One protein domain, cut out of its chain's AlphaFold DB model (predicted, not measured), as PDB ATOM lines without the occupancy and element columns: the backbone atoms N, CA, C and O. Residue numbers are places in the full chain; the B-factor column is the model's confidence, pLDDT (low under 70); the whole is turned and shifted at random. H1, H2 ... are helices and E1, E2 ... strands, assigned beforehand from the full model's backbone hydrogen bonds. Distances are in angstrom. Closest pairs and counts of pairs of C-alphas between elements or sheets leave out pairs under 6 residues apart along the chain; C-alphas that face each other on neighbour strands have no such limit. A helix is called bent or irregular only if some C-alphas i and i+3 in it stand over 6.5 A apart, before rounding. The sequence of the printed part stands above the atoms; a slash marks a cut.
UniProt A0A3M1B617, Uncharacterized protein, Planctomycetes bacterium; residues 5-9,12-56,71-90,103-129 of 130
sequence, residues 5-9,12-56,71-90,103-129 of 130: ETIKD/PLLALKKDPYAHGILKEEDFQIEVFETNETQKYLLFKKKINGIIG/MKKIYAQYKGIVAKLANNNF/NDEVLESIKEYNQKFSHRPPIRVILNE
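Overview. This is residues 5 to 9, 12 to 56, 71 to 90 and 103 to 129 of the 130 residues of an uncharacterized protein of Planctomycetes bacterium (UniProt A0A3M1B617). A small antiparallel sheet of three strands, E2, E3 and E4, has the short helix H1 over E3, while the long helix H2 runs past the sheet with little contact. Away from this sheet, the short strands E1 and E5 make a separate parallel pair, and residues 115 to 121, on the way from helix H3 to E5, stick out. The printed part has 97 residues, with three named helices and five named strands in the order E1 H1 E2 E3 E4 H2 H3 E5, and its class is mixed, helices and strands. The sheet's order is E2 - E3 - E4. The whole is compact, with a radius of gyration of the C-alphas of 14.5 A, and its rounded outline spans 37 by 33 by 29 A.

Arrangement. E2, residues 33 to 39, and E3, residues 44 to 51, form a hairpin at 160 degrees between their directions, with N 34 and O 48 at 2.9 A. E3 and E4, residues 54 to 56, form the next hairpin at 165 degrees, with N 49 and O 56 at 2.8 A. These strands are a meander, each the antiparallel neighbour of the one before. Pairing is staggered: E3 pairs with E2 over residues 44 to 49 and with E4 over residues 49 to 51. H1, residues 12 to 18, is on the sheet at a height over the sheet of 9.1 A. It lies over E3, slantwise to the strands at 47 degrees on the local plane; the closest C-alphas of H1 and E3 are those of Leu 13 and Leu 45, 6.5 A apart. H2, residues 71 to 88, only grazes the sheet with its residues 74 to 88. H3, residues 104 to 116, is not on the sheet. H2 and H3 are close but not clearly touching, and their closest C-alphas, those of Met 71 and Val 106, are 7.5 A apart. E1, residues 5 to 7, and E5, residues 124 to 128, are parallel neighbours at 32 degrees, with N 7 and O 127 at 2.8 A. H1 and E5 are apart, but only just, at 8.2 A. Each O i to N i+4 pair is within hydrogen-bond range in H1 and H3; in H2, 12 of 14 are.

Along the chain. E1 begins at C-alpha 5 (191.048, 172.533, 163.256), and E5 ends at C-alpha 128 (197.034, 178.729, 164.890). E2 is 17.6 A long and E3 22.3 A. H2 is 25.7 A long, and is irregular: C-alphas 84 and 87 are 7.2 A apart. H3 is 18.3 A long.

Size, cuts and confidence. The C-alphas farthest apart, those of Gly 53 and Asp 104, lie 38.9 A from each other. Residues 10 to 11, 57 to 70 and 91 to 102 are not printed, with C-alpha gaps of 5.2 A, 21.9 A and 32.0 A. Of the links that are printed whole, H1 to E2 is long, with 14 residues. Mean pLDDT of the printed part is 89.0; residues 28 to 31 are under 70.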
ATOM      1  N   GLU A   5     191.565 171.219 163.609       83.00
ATOM      2  CA  GLU A   5     191.048 172.533 163.256       83.00
ATOM      3  C   GLU A   5     192.182 173.545 163.081       83.00
ATOM      4  O   GLU A   5     193.293 173.379 163.601       83.00
ATOM      5  N   THR A   6     191.870 174.622 162.363       90.31
ATOM      6  CA  THR A   6     192.737 175.787 162.207       90.31
ATOM      7  C   THR A   6     192.030 177.012 162.772       90.31
ATOM      8  O   THR A   6     190.883 177.286 162.426       90.31
ATOM      9  N   ILE A   7     192.727 177.774 163.612       93.81
ATOM     10  CA  ILE A   7     192.244 179.018 164.214       93.81
ATOM     11  C   ILE A   7     193.160 180.188 163.852       93.81
ATOM     12  O   ILE A   7     194.280 180.009 163.371       93.81
ATOM     13  N   LYS A   8     192.692 181.407 164.120       93.94
ATOM     14  CA  LYS A   8     193.479 182.629 163.952       93.94
ATOM     15  C   LYS A   8     193.236 183.575 165.123       93.94
ATOM     16  O   LYS A   8     192.379 184.452 165.049       93.94
ATOM     17  N   ASP A   9     194.002 183.396 166.196       93.06
ATOM     18  CA  ASP A   9     193.955 184.258 167.379       93.06
ATOM     19  C   ASP A   9     195.361 184.529 167.934       93.06
ATOM     20  O   ASP A   9     196.177 183.622 168.073       93.06
ATOM     21  N   PRO A  12     195.033 182.668 171.968       94.06
ATOM     22  CA  PRO A  12     193.952 181.683 171.936       94.06
ATOM     23  C   PRO A  12     193.577 181.172 173.335       94.06
ATOM     24  O   PRO A  12     192.400 180.999 173.638       94.06
ATOM     25  N   LEU A  13     194.547 181.006 174.244       95.50
ATOM     26  CA  LEU A  13     194.251 180.618 175.629       95.50
ATOM     27  C   LEU A  13     193.477 181.702 176.392       95.50
ATOM     28  O   LEU A  13     192.648 181.381 177.241       95.50
ATOM     29  N   LEU A  14     193.724 182.985 176.104       94.88
ATOM     30  CA  LEU A  14     192.982 184.084 176.725       94.88
ATOM     31  C   LEU A  14     191.550 184.159 176.188       94.88
ATOM     32  O   LEU A  14     190.639 184.444 176.966       94.88
ATOM     33  N   ALA A  15     191.358 183.911 174.889       94.94
ATOM     34  CA  ALA A  15     190.034 183.812 174.284       94.94
ATOM     35  C   ALA A  15     189.233 182.675 174.933       94.94
ATOM     36  O   ALA A  15     188.173 182.938 175.496       94.94
ATOM     37  N   LEU A  16     189.811 181.469 175.001       94.25
ATOM     38  CA  LEU A  16     189.199 180.308 175.656       94.25
ATOM     39  C   LEU A  16     188.895 180.559 177.140       94.25
ATOM     40  O   LEU A  16     187.835 180.201 177.639       94.25
ATOM     41  N   LYS A  17     189.795 181.224 177.873       94.56
ATOM     42  CA  LYS A  17     189.556 181.578 179.282       94.56
ATOM     43  C   LYS A  17     188.320 182.471 179.465       94.56
ATOM     44  O   LYS A  17     187.668 182.377 180.502       94.56
ATOM     45  N   LYS A  18     188.042 183.371 178.515       93.75
ATOM     46  CA  LYS A  18     186.879 184.277 178.555       93.75
ATOM     47  C   LYS A  18     185.603 183.587 178.082       93.75
ATOM     48  O   LYS A  18     184.545 183.845 178.644       93.75
ATOM     49  N   ASP A  19     185.729 182.746 177.066       92.31
ATOM     50  CA  ASP A  19     184.653 181.968 176.473       92.31
ATOM     51  C   ASP A  19     185.186 180.569 176.118       92.31
ATOM     52  O   ASP A  19     185.931 180.437 175.143       92.31
ATOM     53  N   PRO A  20     184.834 179.517 176.883       91.06
ATOM     54  CA  PRO A  20     185.295 178.155 176.618       91.06
ATOM     55  C   PRO A  20     184.931 177.629 175.224       91.06
ATOM     56  O   PRO A  20     185.586 176.709 174.740       91.06
ATOM     57  N   TYR A  21     183.921 178.214 174.572       90.69
ATOM     58  CA  TYR A  21     183.461 177.832 173.236       90.69
ATOM     59  C   TYR A  21     184.057 178.707 172.127       90.69
ATOM     60  O   TYR A  21     183.707 178.559 170.951       90.69
ATOM     61  N   ALA A  22     184.999 179.595 172.470       90.88
ATOM     62  CA  ALA A  22     185.718 180.396 171.493       90.88
ATOM     63  C   ALA A  22     186.331 179.506 170.398       90.88
ATOM     64  O   ALA A  22     186.875 178.429 170.651       90.88
ATOM     65  N   HIS A  23     186.252 179.995 169.161       90.69
ATOM     66  CA  HIS A  23     186.746 179.324 167.954       90.69
ATOM     67  C   HIS A  23     186.051 178.002 167.589       90.69
ATOM     68  O   HIS A  23     186.455 177.392 166.607       90.69
ATOM     69  N   GLY A  24     185.012 177.573 168.316       86.88
ATOM     70  CA  GLY A  24     184.266 176.348 168.005       86.88
ATOM     71  C   GLY A  24     185.009 175.042 168.312       86.88
ATOM     72  O   GLY A  24     184.525 173.978 167.942       86.88
ATOM     73  N   ILE A  25     186.143 175.119 169.020       88.62
ATOM     74  CA  ILE A  25     187.001 173.967 169.355       88.62
ATOM     75  C   ILE A  25     186.283 172.971 170.275       88.62
ATOM     76  O   ILE A  25     186.494 171.753 170.207       88.62
ATOM     77  N   LEU A  26     185.490 173.516 171.199       87.44
ATOM     78  CA  LEU A  26     184.604 172.782 172.091       87.44
ATOM     79  C   LEU A  26     183.172 172.994 171.608       87.44
ATOM     80  O   LEU A  26     182.820 174.087 171.162       87.44
ATOM     81  N   LYS A  27     182.341 171.957 171.703       78.06
ATOM     82  CA  LYS A  27     180.937 172.031 171.289       78.06
ATOM     83  C   LYS A  27     180.068 172.325 172.504       78.06
ATOM     84  O   LYS A  27     180.302 171.775 173.571       78.06
ATOM     85  N   GLU A  28     179.022 173.131 172.335       65.69
ATOM     86  CA  GLU A  28     178.068 173.464 173.414       65.69
ATOM     87  C   GLU A  28     177.330 172.244 173.998       65.69
ATOM     88  O   GLU A  28     176.727 172.330 175.066       65.69
ATOM     89  N   GLU A  29     177.399 171.090 173.326       66.56
ATOM     90  CA  GLU A  29     176.902 169.805 173.830       66.56
ATOM     91  C   GLU A  29     177.677 169.313 175.074       66.56
ATOM     92  O   GLU A  29     177.179 168.472 175.828       66.56
ATOM     93  N   ASP A  30     178.872 169.859 175.332       60.22
ATOM     94  CA  ASP A  30     179.647 169.642 176.552       60.22
ATOM     95  C   ASP A  30     179.060 170.472 177.706       60.22
ATOM     96  O   ASP A  30     179.444 171.609 177.971       60.22
ATOM     97  N   PHE A  31     178.093 169.899 178.420       63.03
ATOM     98  CA  PHE A  31     177.452 170.570 179.550       63.03
ATOM     99  C   PHE A  31     178.476 171.048 180.607       63.03
ATOM    100  O   PHE A  31     179.303 170.282 181.104       63.03
ATOM    101  N   GLN A  32     178.361 172.328 180.988       78.69
ATOM    102  CA  GLN A  32     179.074 172.990 182.095       78.69
ATOM    103  C   GLN A  32     180.605 172.859 182.042       78.69
ATOM    104  O   GLN A  32     181.209 172.072 182.777       78.69
ATOM    105  N   ILE A  33     181.226 173.694 181.208       89.19
ATOM    106  CA  ILE A  33     182.674 173.907 181.191       89.19
ATOM    107  C   ILE A  33     183.022 175.095 182.090       89.19
ATOM    108  O   ILE A  33     182.511 176.198 181.907       89.19
ATOM    109  N   GLU A  34     183.906 174.876 183.059       91.50
ATOM    110  CA  GLU A  34     184.413 175.915 183.957       91.50
ATOM    111  C   GLU A  34     185.943 175.961 183.927       91.50
ATOM    112  O   GLU A  34     186.615 174.930 183.833       91.50
ATOM    113  N   VAL A  35     186.514 177.165 184.014       94.06
ATOM    114  CA  VAL A  35     187.963 177.336 184.178       94.06
ATOM    115  C   VAL A  35     188.349 176.787 185.547       94.06
ATOM    116  O   VAL A  35     187.920 177.313 186.570       94.06
ATOM    117  N   PHE A  36     189.174 175.743 185.568       93.81
ATOM    118  CA  PHE A  36     189.660 175.137 186.804       93.81
ATOM    119  C   PHE A  36     191.024 175.701 187.202       93.81
ATOM    120  O   PHE A  36     191.238 176.063 188.355       93.81
ATOM    121  N   GLU A  37     191.951 175.801 186.247       93.94
ATOM    122  CA  GLU A  37     193.302 176.305 186.498       93.94
ATOM    123  C   GLU A  37     193.871 176.994 185.254       93.94
ATOM    124  O   GLU A  37     193.619 176.579 184.123       93.94
ATOM    125  N   THR A  38     194.677 178.039 185.452       93.81
ATOM    126  CA  THR A  38     195.419 178.708 184.374       93.81
ATOM    127  C   THR A  38     196.848 178.970 184.797       93.81
ATOM    128  O   THR A  38     197.081 179.388 185.931       93.81
ATOM    129  N   ASN A  39     197.793 178.818 183.874       92.69
ATOM    130  CA  ASN A  39     199.184 179.185 184.100       92.69
ATOM    131  C   ASN A  39     199.756 179.857 182.853       92.69
ATOM    132  O   ASN A  39     199.982 179.218 181.825       92.69
ATOM    133  N   GLU A  40     200.002 181.158 182.964       88.75
ATOM    134  CA  GLU A  40     200.504 181.972 181.858       88.75
ATOM    135  C   GLU A  40     201.968 181.642 181.539       88.75
ATOM    136  O   GLU A  40     202.334 181.528 180.371       88.75
ATOM    137  N   THR A  41     202.790 181.381 182.561       87.12
ATOM    138  CA  THR A  41     204.214 181.051 182.404       87.12
ATOM    139  C   THR A  41     204.416 179.740 181.650       87.12
ATOM    140  O   THR A  41     205.249 179.653 180.752       87.12
ATOM    141  N   GLN A  42     203.648 178.708 182.001       86.44
ATOM    142  CA  GLN A  42     203.706 177.401 181.342       86.44
ATOM    143  C   GLN A  42     202.751 177.286 180.139       86.44
ATOM    144  O   GLN A  42     202.667 176.215 179.529       86.44
ATOM    145  N   LYS A  43     202.041 178.375 179.804       92.44
ATOM    146  CA  LYS A  43     201.068 178.481 178.708       92.44
ATOM    147  C   LYS A  43     200.087 177.305 178.666       92.44
ATOM    148  O   LYS A  43     200.058 176.542 177.693       92.44
ATOM    149  N   TYR A  44     199.311 177.138 179.737       94.94
ATOM    150  CA  TYR A  44     198.189 176.200 179.747       94.94
ATOM    151  C   TYR A  44     196.940 176.744 180.435       94.94
ATOM    152  O   TYR A  44     196.990 177.620 181.304       94.94
ATOM    153  N   LEU A  45     195.820 176.153 180.039       96.81
ATOM    154  CA  LEU A  45     194.484 176.366 180.567       96.81
ATOM    155  C   LEU A  45     193.862 174.990 180.802       96.81
ATOM    156  O   LEU A  45     193.853 174.146 179.911       96.81
ATOM    157  N   LEU A  46     193.378 174.758 182.013       96.12
ATOM    158  CA  LEU A  46     192.693 173.537 182.393       96.12
ATOM    159  C   LEU A  46     191.228 173.867 182.644       96.12
ATOM    160  O   LEU A  46     190.897 174.612 183.569       96.12
ATOM    161  N   PHE A  47     190.360 173.279 181.837       95.06
ATOM    162  CA  PHE A  47     188.931 173.291 182.087       95.06
ATOM    163  C   PHE A  47     188.509 172.056 182.858       95.06
ATOM    164  O   PHE A  47     189.074 170.974 182.688       95.06
ATOM    165  N   LYS A  48     187.461 172.215 183.655       93.31
ATOM    166  CA  LYS A  48     186.681 171.119 184.208       93.31
ATOM    167  C   LYS A  48     185.359 171.051 183.454       93.31
ATOM    168  O   LYS A  48     184.676 172.062 183.319       93.31
ATOM    169  N   LYS A  49     185.019 169.862 182.961       90.25
ATOM    170  CA  LYS A  49     183.756 169.563 182.278       90.25
ATOM    171  C   LYS A  49     182.901 168.641 183.141       90.25
ATOM    172  O   LYS A  49     183.438 167.739 183.796       90.25
ATOM    173  N   LYS A  50     181.581 168.842 183.148       86.81
ATOM    174  CA  LYS A  50     180.649 168.001 183.910       86.81
ATOM    175  C   LYS A  50     179.526 167.469 183.026       86.81
ATOM    176  O   LYS A  50     178.499 168.111 182.840       86.81
ATOM    177  N   ILE A  51     179.665 166.224 182.587       77.88
ATOM    178  CA  ILE A  51     178.695 165.573 181.702       77.88
ATOM    179  C   ILE A  51     177.933 164.516 182.500       77.88
ATOM    180  O   ILE A  51     178.530 163.559 182.985       77.88
ATOM    181  N   ASN A  52     176.615 164.674 182.661       76.75
ATOM    182  CA  ASN A  52     175.747 163.697 183.341       76.75
ATOM    183  C   ASN A  52     176.262 163.251 184.729       76.75
ATOM    184  O   ASN A  52     176.198 162.079 185.089       76.75
ATOM    185  N   GLY A  53     176.815 164.190 185.507       75.81
ATOM    186  CA  GLY A  53     177.372 163.920 186.841       75.81
ATOM    187  C   GLY A  53     178.812 163.395 186.852       75.81
ATOM    188  O   GLY A  53     179.400 163.272 187.923       75.81
ATOM    189  N   ILE A  54     179.403 163.149 185.683       84.69
ATOM    190  CA  ILE A  54     180.784 162.699 185.521       84.69
ATOM    191  C   ILE A  54     181.696 163.909 185.343       84.69
ATOM    192  O   ILE A  54     181.432 164.776 184.511       84.69
ATOM    193  N   ILE A  55     182.783 163.950 186.113       89.62
ATOM    194  CA  ILE A  55     183.807 164.990 186.011       89.62
ATOM    195  C   ILE A  55     184.871 164.544 185.006       89.62
ATOM    196  O   ILE A  55     185.455 163.469 185.147       89.62
ATOM    197  N   GLY A  56     185.144 165.388 184.020       91.19
ATOM    198  CA  GLY A  56     186.312 165.294 183.151       91.19
ATOM    199  C   GLY A  56     187.090 166.604 183.159       91.19
ATOM    200  O   GLY A  56     186.614 167.617 183.675       91.19
ATOM    201  N   MET A  71     206.723 168.014 173.003       92.06
ATOM    202  CA  MET A  71     205.838 166.890 173.321       92.06
ATOM    203  C   MET A  71     206.222 166.212 174.640       92.06
ATOM    204  O   MET A  71     205.351 165.941 175.467       92.06
ATOM    205  N   LYS A  72     207.521 166.000 174.892       91.75
ATOM    206  CA  LYS A  72     208.001 165.442 176.169       91.75
ATOM    207  C   LYS A  72     207.652 166.349 177.350       91.75
ATOM    208  O   LYS A  72     207.198 165.851 178.381       91.75
ATOM    209  N   LYS A  73     207.824 167.668 177.199       93.44
ATOM    210  CA  LYS A  73     207.496 168.658 178.241       93.44
ATOM    211  C   LYS A  73     205.995 168.706 178.527       93.44
ATOM    212  O   LYS A  73     205.599 168.621 179.688       93.44
ATOM    213  N   ILE A  74     205.168 168.775 177.481       93.62
ATOM    214  CA  ILE A  74     203.703 168.741 177.591       93.62
ATOM    215  C   ILE A  74     203.259 167.454 178.285       93.62
ATOM    216  O   ILE A  74     202.437 167.491 179.193       93.62
ATOM    217  N   TYR A  75     203.839 166.309 177.920       91.44
ATOM    218  CA  TYR A  75     203.453 165.038 178.519       91.44
ATOM    219  C   TYR A  75     203.864 164.923 179.996       91.44
ATOM    220  O   TYR A  75     203.114 164.381 180.810       91.44
ATOM    221  N   ALA A  76     205.027 165.464 180.376       92.69
ATOM    222  CA  ALA A  76     205.426 165.562 181.780       92.69
ATOM    223  C   ALA A  76     204.466 166.461 182.582       92.69
ATOM    224  O   ALA A  76     204.031 166.081 183.670       92.69
ATOM    225  N   GLN A  77     204.078 167.610 182.021       92.38
ATOM    226  CA  GLN A  77     203.083 168.509 182.608       92.38
ATOM    227  C   GLN A  77     201.713 167.834 182.757       92.38
ATOM    228  O   GLN A  77     201.133 167.865 183.842       92.38
ATOM    229  N   TYR A  78     201.234 167.164 181.708       92.81
ATOM    230  CA  TYR A  78     199.987 166.402 181.712       92.81
ATOM    231  C   TYR A  78     199.972 165.356 182.833       92.81
ATOM    232  O   TYR A  78     199.030 165.309 183.621       92.81
ATOM    233  N   LYS A  79     201.046 164.567 182.979       91.81
ATOM    234  CA  LYS A  79     201.176 163.593 184.078       91.81
ATOM    235  C   LYS A  79     201.103 164.252 185.455       91.81
ATOM    236  O   LYS A  79     200.447 163.716 186.344       91.81
ATOM    237  N   GLY A  80     201.763 165.397 185.628       91.94
ATOM    238  CA  GLY A  80     201.719 166.155 186.877       91.94
ATOM    239  C   GLY A  80     200.308 166.636 187.218       91.94
ATOM    240  O   GLY A  80     199.877 166.510 188.361       91.94
ATOM    241  N   ILE A  81     199.569 167.134 186.226       91.38
ATOM    242  CA  ILE A  81     198.170 167.555 186.381       91.38
ATOM    243  C   ILE A  81     197.287 166.358 186.739       91.38
ATOM    244  O   ILE A  81     196.581 166.399 187.742       91.38
ATOM    245  N   VAL A  82     197.379 165.260 185.988       90.50
ATOM    246  CA  VAL A  82     196.625 164.024 186.252       90.50
ATOM    247  C   VAL A  82     196.859 163.516 187.678       90.50
ATOM    248  O   VAL A  82     195.902 163.170 188.367       90.50
ATOM    249  N   ALA A  83     198.109 163.522 188.151       90.44
ATOM    250  CA  ALA A  83     198.439 163.112 189.513       90.44
ATOM    251  C   ALA A  83     197.803 164.026 190.577       90.44
ATOM    252  O   ALA A  83     197.284 163.527 191.573       90.44
ATOM    253  N   LYS A  84     197.786 165.349 190.360       89.62
ATOM    254  CA  LYS A  84     197.111 166.304 191.261       89.62
ATOM    255  C   LYS A  84     195.598 166.090 191.307       89.62
ATOM    256  O   LYS A  84     194.985 166.248 192.358       89.62
ATOM    257  N   LEU A  85     195.002 165.733 190.171       89.06
ATOM    258  CA  LEU A  85     193.564 165.518 190.041       89.06
ATOM    259  C   LEU A  85     193.103 164.161 190.580       89.06
ATOM    260  O   LEU A  85     191.898 163.956 190.696       89.06
ATOM    261  N   ALA A  86     194.010 163.241 190.925       81.19
ATOM    262  CA  ALA A  86     193.674 161.871 191.325       81.19
ATOM    263  C   ALA A  86     192.654 161.793 192.479       81.19
ATOM    264  O   ALA A  86     191.845 160.871 192.523       81.19
ATOM    265  N   ASN A  87     192.628 162.795 193.361       79.44
ATOM    266  CA  ASN A  87     191.682 162.866 194.480       79.44
ATOM    267  C   ASN A  87     190.274 163.355 194.083       79.44
ATOM    268  O   ASN A  87     189.348 163.266 194.882       79.44
ATOM    269  N   ASN A  88     190.092 163.863 192.860       78.56
ATOM    270  CA  ASN A  88     188.847 164.485 192.400       78.56
ATOM    271  C   ASN A  88     187.894 163.501 191.693       78.56
ATOM    272  O   ASN A  88     186.923 163.955 191.091       78.56
ATOM    273  N   ASN A  89     188.162 162.184 191.739       78.69
ATOM    274  CA  ASN A  89     187.336 161.123 191.132       78.69
ATOM    275  C   ASN A  89     186.880 161.446 189.696       78.69
ATOM    276  O   ASN A  89     185.697 161.372 189.360       78.69
ATOM    277  N   PHE A  90     187.825 161.849 188.848       86.88
ATOM    278  CA  PHE A  90     187.549 162.213 187.462       86.88
ATOM    279  C   PHE A  90     187.632 160.998 186.537       86.88
ATOM    280  O   PHE A  90     188.360 160.043 186.808       86.88
ATOM    281  N   ASN A 103     206.009 169.855 163.655       91.50
ATOM    282  CA  ASN A 103     207.011 169.010 163.009       91.50
ATOM    283  C   ASN A 103     206.373 167.676 162.569       91.50
ATOM    284  O   ASN A 103     205.583 167.099 163.322       91.50
ATOM    285  N   ASP A 104     206.728 167.179 161.386       89.38
ATOM    286  CA  ASP A 104     206.192 165.936 160.817       89.38
ATOM    287  C   ASP A 104     206.423 164.728 161.735       89.38
ATOM    288  O   ASP A 104     205.508 163.938 161.954       89.38
ATOM    289  N   GLU A 105     207.590 164.647 162.381       91.31
ATOM    290  CA  GLU A 105     207.915 163.567 163.327       91.31
ATOM    291  C   GLU A 105     206.956 163.543 164.535       91.31
ATOM    292  O   GLU A 105     206.543 162.486 165.024       91.31
ATOM    293  N   VAL A 106     206.540 164.722 165.013       91.12
ATOM    294  CA  VAL A 106     205.560 164.839 166.106       91.12
ATOM    295  C   VAL A 106     204.185 164.407 165.630       91.12
ATOM    296  O   VAL A 106     203.470 163.708 166.346       91.12
ATOM    297  N   LEU A 107     203.810 164.808 164.416       90.25
ATOM    298  CA  LEU A 107     202.543 164.419 163.816       90.25
ATOM    299  C   LEU A 107     202.443 162.894 163.665       90.25
ATOM    300  O   LEU A 107     201.387 162.327 163.947       90.25
ATOM    301  N   GLU A 108     203.515 162.228 163.239       91.00
ATOM    302  CA  GLU A 108     203.585 160.764 163.177       91.00
ATOM    303  C   GLU A 108     203.466 160.138 164.567       91.00
ATOM    304  O   GLU A 108     202.591 159.298 164.786       91.00
ATOM    305  N   SER A 109     204.226 160.643 165.541       90.56
ATOM    306  CA  SER A 109     204.170 160.180 166.934       90.56
ATOM    307  C   SER A 109     202.760 160.278 167.540       90.56
ATOM    308  O   SER A 109     202.309 159.378 168.251       90.56
ATOM    309  N   ILE A 110     202.033 161.364 167.257       91.19
ATOM    310  CA  ILE A 110     200.656 161.567 167.732       91.19
ATOM    311  C   ILE A 110     199.691 160.591 167.055       91.19
ATOM    312  O   ILE A 110     198.835 160.018 167.732       91.19
ATOM    313  N   LYS A 111     199.833 160.359 165.744       90.75
ATOM    314  CA  LYS A 111     199.008 159.375 165.026       90.75
ATOM    315  C   LYS A 111     199.195 157.979 165.610       90.75
ATOM    316  O   LYS A 111     198.203 157.319 165.908       90.75
ATOM    317  N   GLU A 112     200.440 157.554 165.813       90.81
ATOM    318  CA  GLU A 112     200.752 156.255 166.412       90.81
ATOM    319  C   GLU A 112     200.181 156.134 167.828       90.81
ATOM    320  O   GLU A 112     199.571 155.118 168.168       90.81
ATOM    321  N   TYR A 113     200.321 157.182 168.647       90.19
ATOM    322  CA  TYR A 113     199.747 157.219 169.990       90.19
ATOM    323  C   TYR A 113     198.224 157.051 169.956       90.19
ATOM    324  O   TYR A 113     197.688 156.168 170.625       90.19
ATOM    325  N   ASN A 114     197.526 157.854 169.154       91.81
ATOM    326  CA  ASN A 114     196.065 157.835 169.088       91.81
ATOM    327  C   ASN A 114     195.526 156.513 168.519       91.81
ATOM    328  O   ASN A 114     194.486 156.035 168.965       91.81
ATOM    329  N   GLN A 115     196.246 155.877 167.589       91.62
ATOM    330  CA  GLN A 115     195.905 154.537 167.098       91.62
ATOM    331  C   GLN A 115     196.111 153.467 168.176       91.62
ATOM    332  O   GLN A 115     195.230 152.640 168.410       91.62
ATOM    333  N   LYS A 116     197.259 153.490 168.862       91.81
ATOM    334  CA  LYS A 116     197.606 152.514 169.903       91.81
ATOM    335  C   LYS A 116     196.707 152.618 171.135       91.81
ATOM    336  O   LYS A 116     196.407 151.608 171.769       91.81
ATOM    337  N   PHE A 117     196.288 153.829 171.487       87.69
ATOM    338  CA  PHE A 117     195.475 154.127 172.665       87.69
ATOM    339  C   PHE A 117     194.068 154.609 172.291       87.69
ATOM    340  O   PHE A 117     193.528 155.493 172.943       87.69
ATOM    341  N   SER A 118     193.446 153.982 171.290       87.38
ATOM    342  CA  SER A 118     192.118 154.349 170.763       87.38
ATOM    343  C   SER A 118     190.961 154.287 171.773       87.38
ATOM    344  O   SER A 118     189.894 154.838 171.528       87.38
ATOM    345  N   HIS A 119     191.159 153.628 172.917       85.94
ATOM    346  CA  HIS A 119     190.208 153.586 174.032       85.94
ATOM    347  C   HIS A 119     190.290 154.816 174.954       85.94
ATOM    348  O   HIS A 119     189.528 154.907 175.915       85.94
ATOM    349  N   ARG A 120     191.254 155.714 174.727       84.69
ATOM    350  CA  ARG A 120     191.449 156.956 175.481       84.69
ATOM    351  C   ARG A 120     191.053 158.145 174.613       84.69
ATOM    352  O   ARG A 120     191.120 158.030 173.387       84.69
ATOM    353  N   PRO A 121     190.716 159.295 175.216       87.06
ATOM    354  CA  PRO A 121     190.590 160.521 174.454       87.06
ATOM    355  C   PRO A 121     191.888 160.788 173.692       87.06
ATOM    356  O   PRO A 121     192.977 160.677 174.276       87.06
ATOM    357  N   PRO A 122     191.800 161.082 172.394       90.94
ATOM    358  CA  PRO A 122     192.990 161.245 171.598       90.94
ATOM    359  C   PRO A 122     193.628 162.608 171.902       90.94
ATOM    360  O   PRO A 122     192.956 163.564 172.289       90.94
ATOM    361  N   ILE A 123     194.942 162.716 171.721       92.69
ATOM    362  CA  ILE A 123     195.624 164.018 171.751       92.69
ATOM    363  C   ILE A 123     195.109 164.801 170.553       92.69
ATOM    364  O   ILE A 123     195.189 164.259 169.460       92.69
ATOM    365  N   ARG A 124     194.607 166.025 170.721       93.88
ATOM    366  CA  ARG A 124     194.089 166.892 169.645       93.88
ATOM    367  C   ARG A 124     195.116 167.974 169.306       93.88
ATOM    368  O   ARG A 124     195.781 168.489 170.207       93.88
ATOM    369  N   VAL A 125     195.265 168.319 168.025       94.81
ATOM    370  CA  VAL A 125     196.190 169.376 167.572       94.81
ATOM    371  C   VAL A 125     195.436 170.410 166.754       94.81
ATOM    372  O   VAL A 125     194.758 170.064 165.788       94.81
ATOM    373  N   ILE A 126     195.600 171.675 167.129       94.94
ATOM    374  CA  ILE A 126     194.952 172.828 166.509       94.94
ATOM    375  C   ILE A 126     196.038 173.748 165.974       94.94
ATOM    376  O   ILE A 126     196.930 174.170 166.719       94.94
ATOM    377  N   LEU A 127     195.976 174.057 164.683       94.88
ATOM    378  CA  LEU A 127     196.924 174.975 164.064       94.88
ATOM    379  C   LEU A 127     196.453 176.419 164.277       94.88
ATOM    380  O   LEU A 127     195.296 176.731 164.029       94.88
ATOM    381  N   ASN A 128     197.334 177.308 164.727       95.44
ATOM    382  CA  ASN A 128     197.034 178.729 164.890       95.44
ATOM    383  C   ASN A 128     197.829 179.568 163.881       95.44
ATOM    384  O   ASN A 128     199.051 179.663 163.977       95.44
ATOM    385  N   GLU A 129     197.138 180.198 162.935       92.31
ATOM    386  CA  GLU A 129     197.739 180.955 161.827       92.31
ATOM    387  C   GLU A 129     197.942 182.455 162.122       92.31
ATOM    388  O   GLU A 129     198.302 183.223 161.224       92.31
TER     389      GLU A 129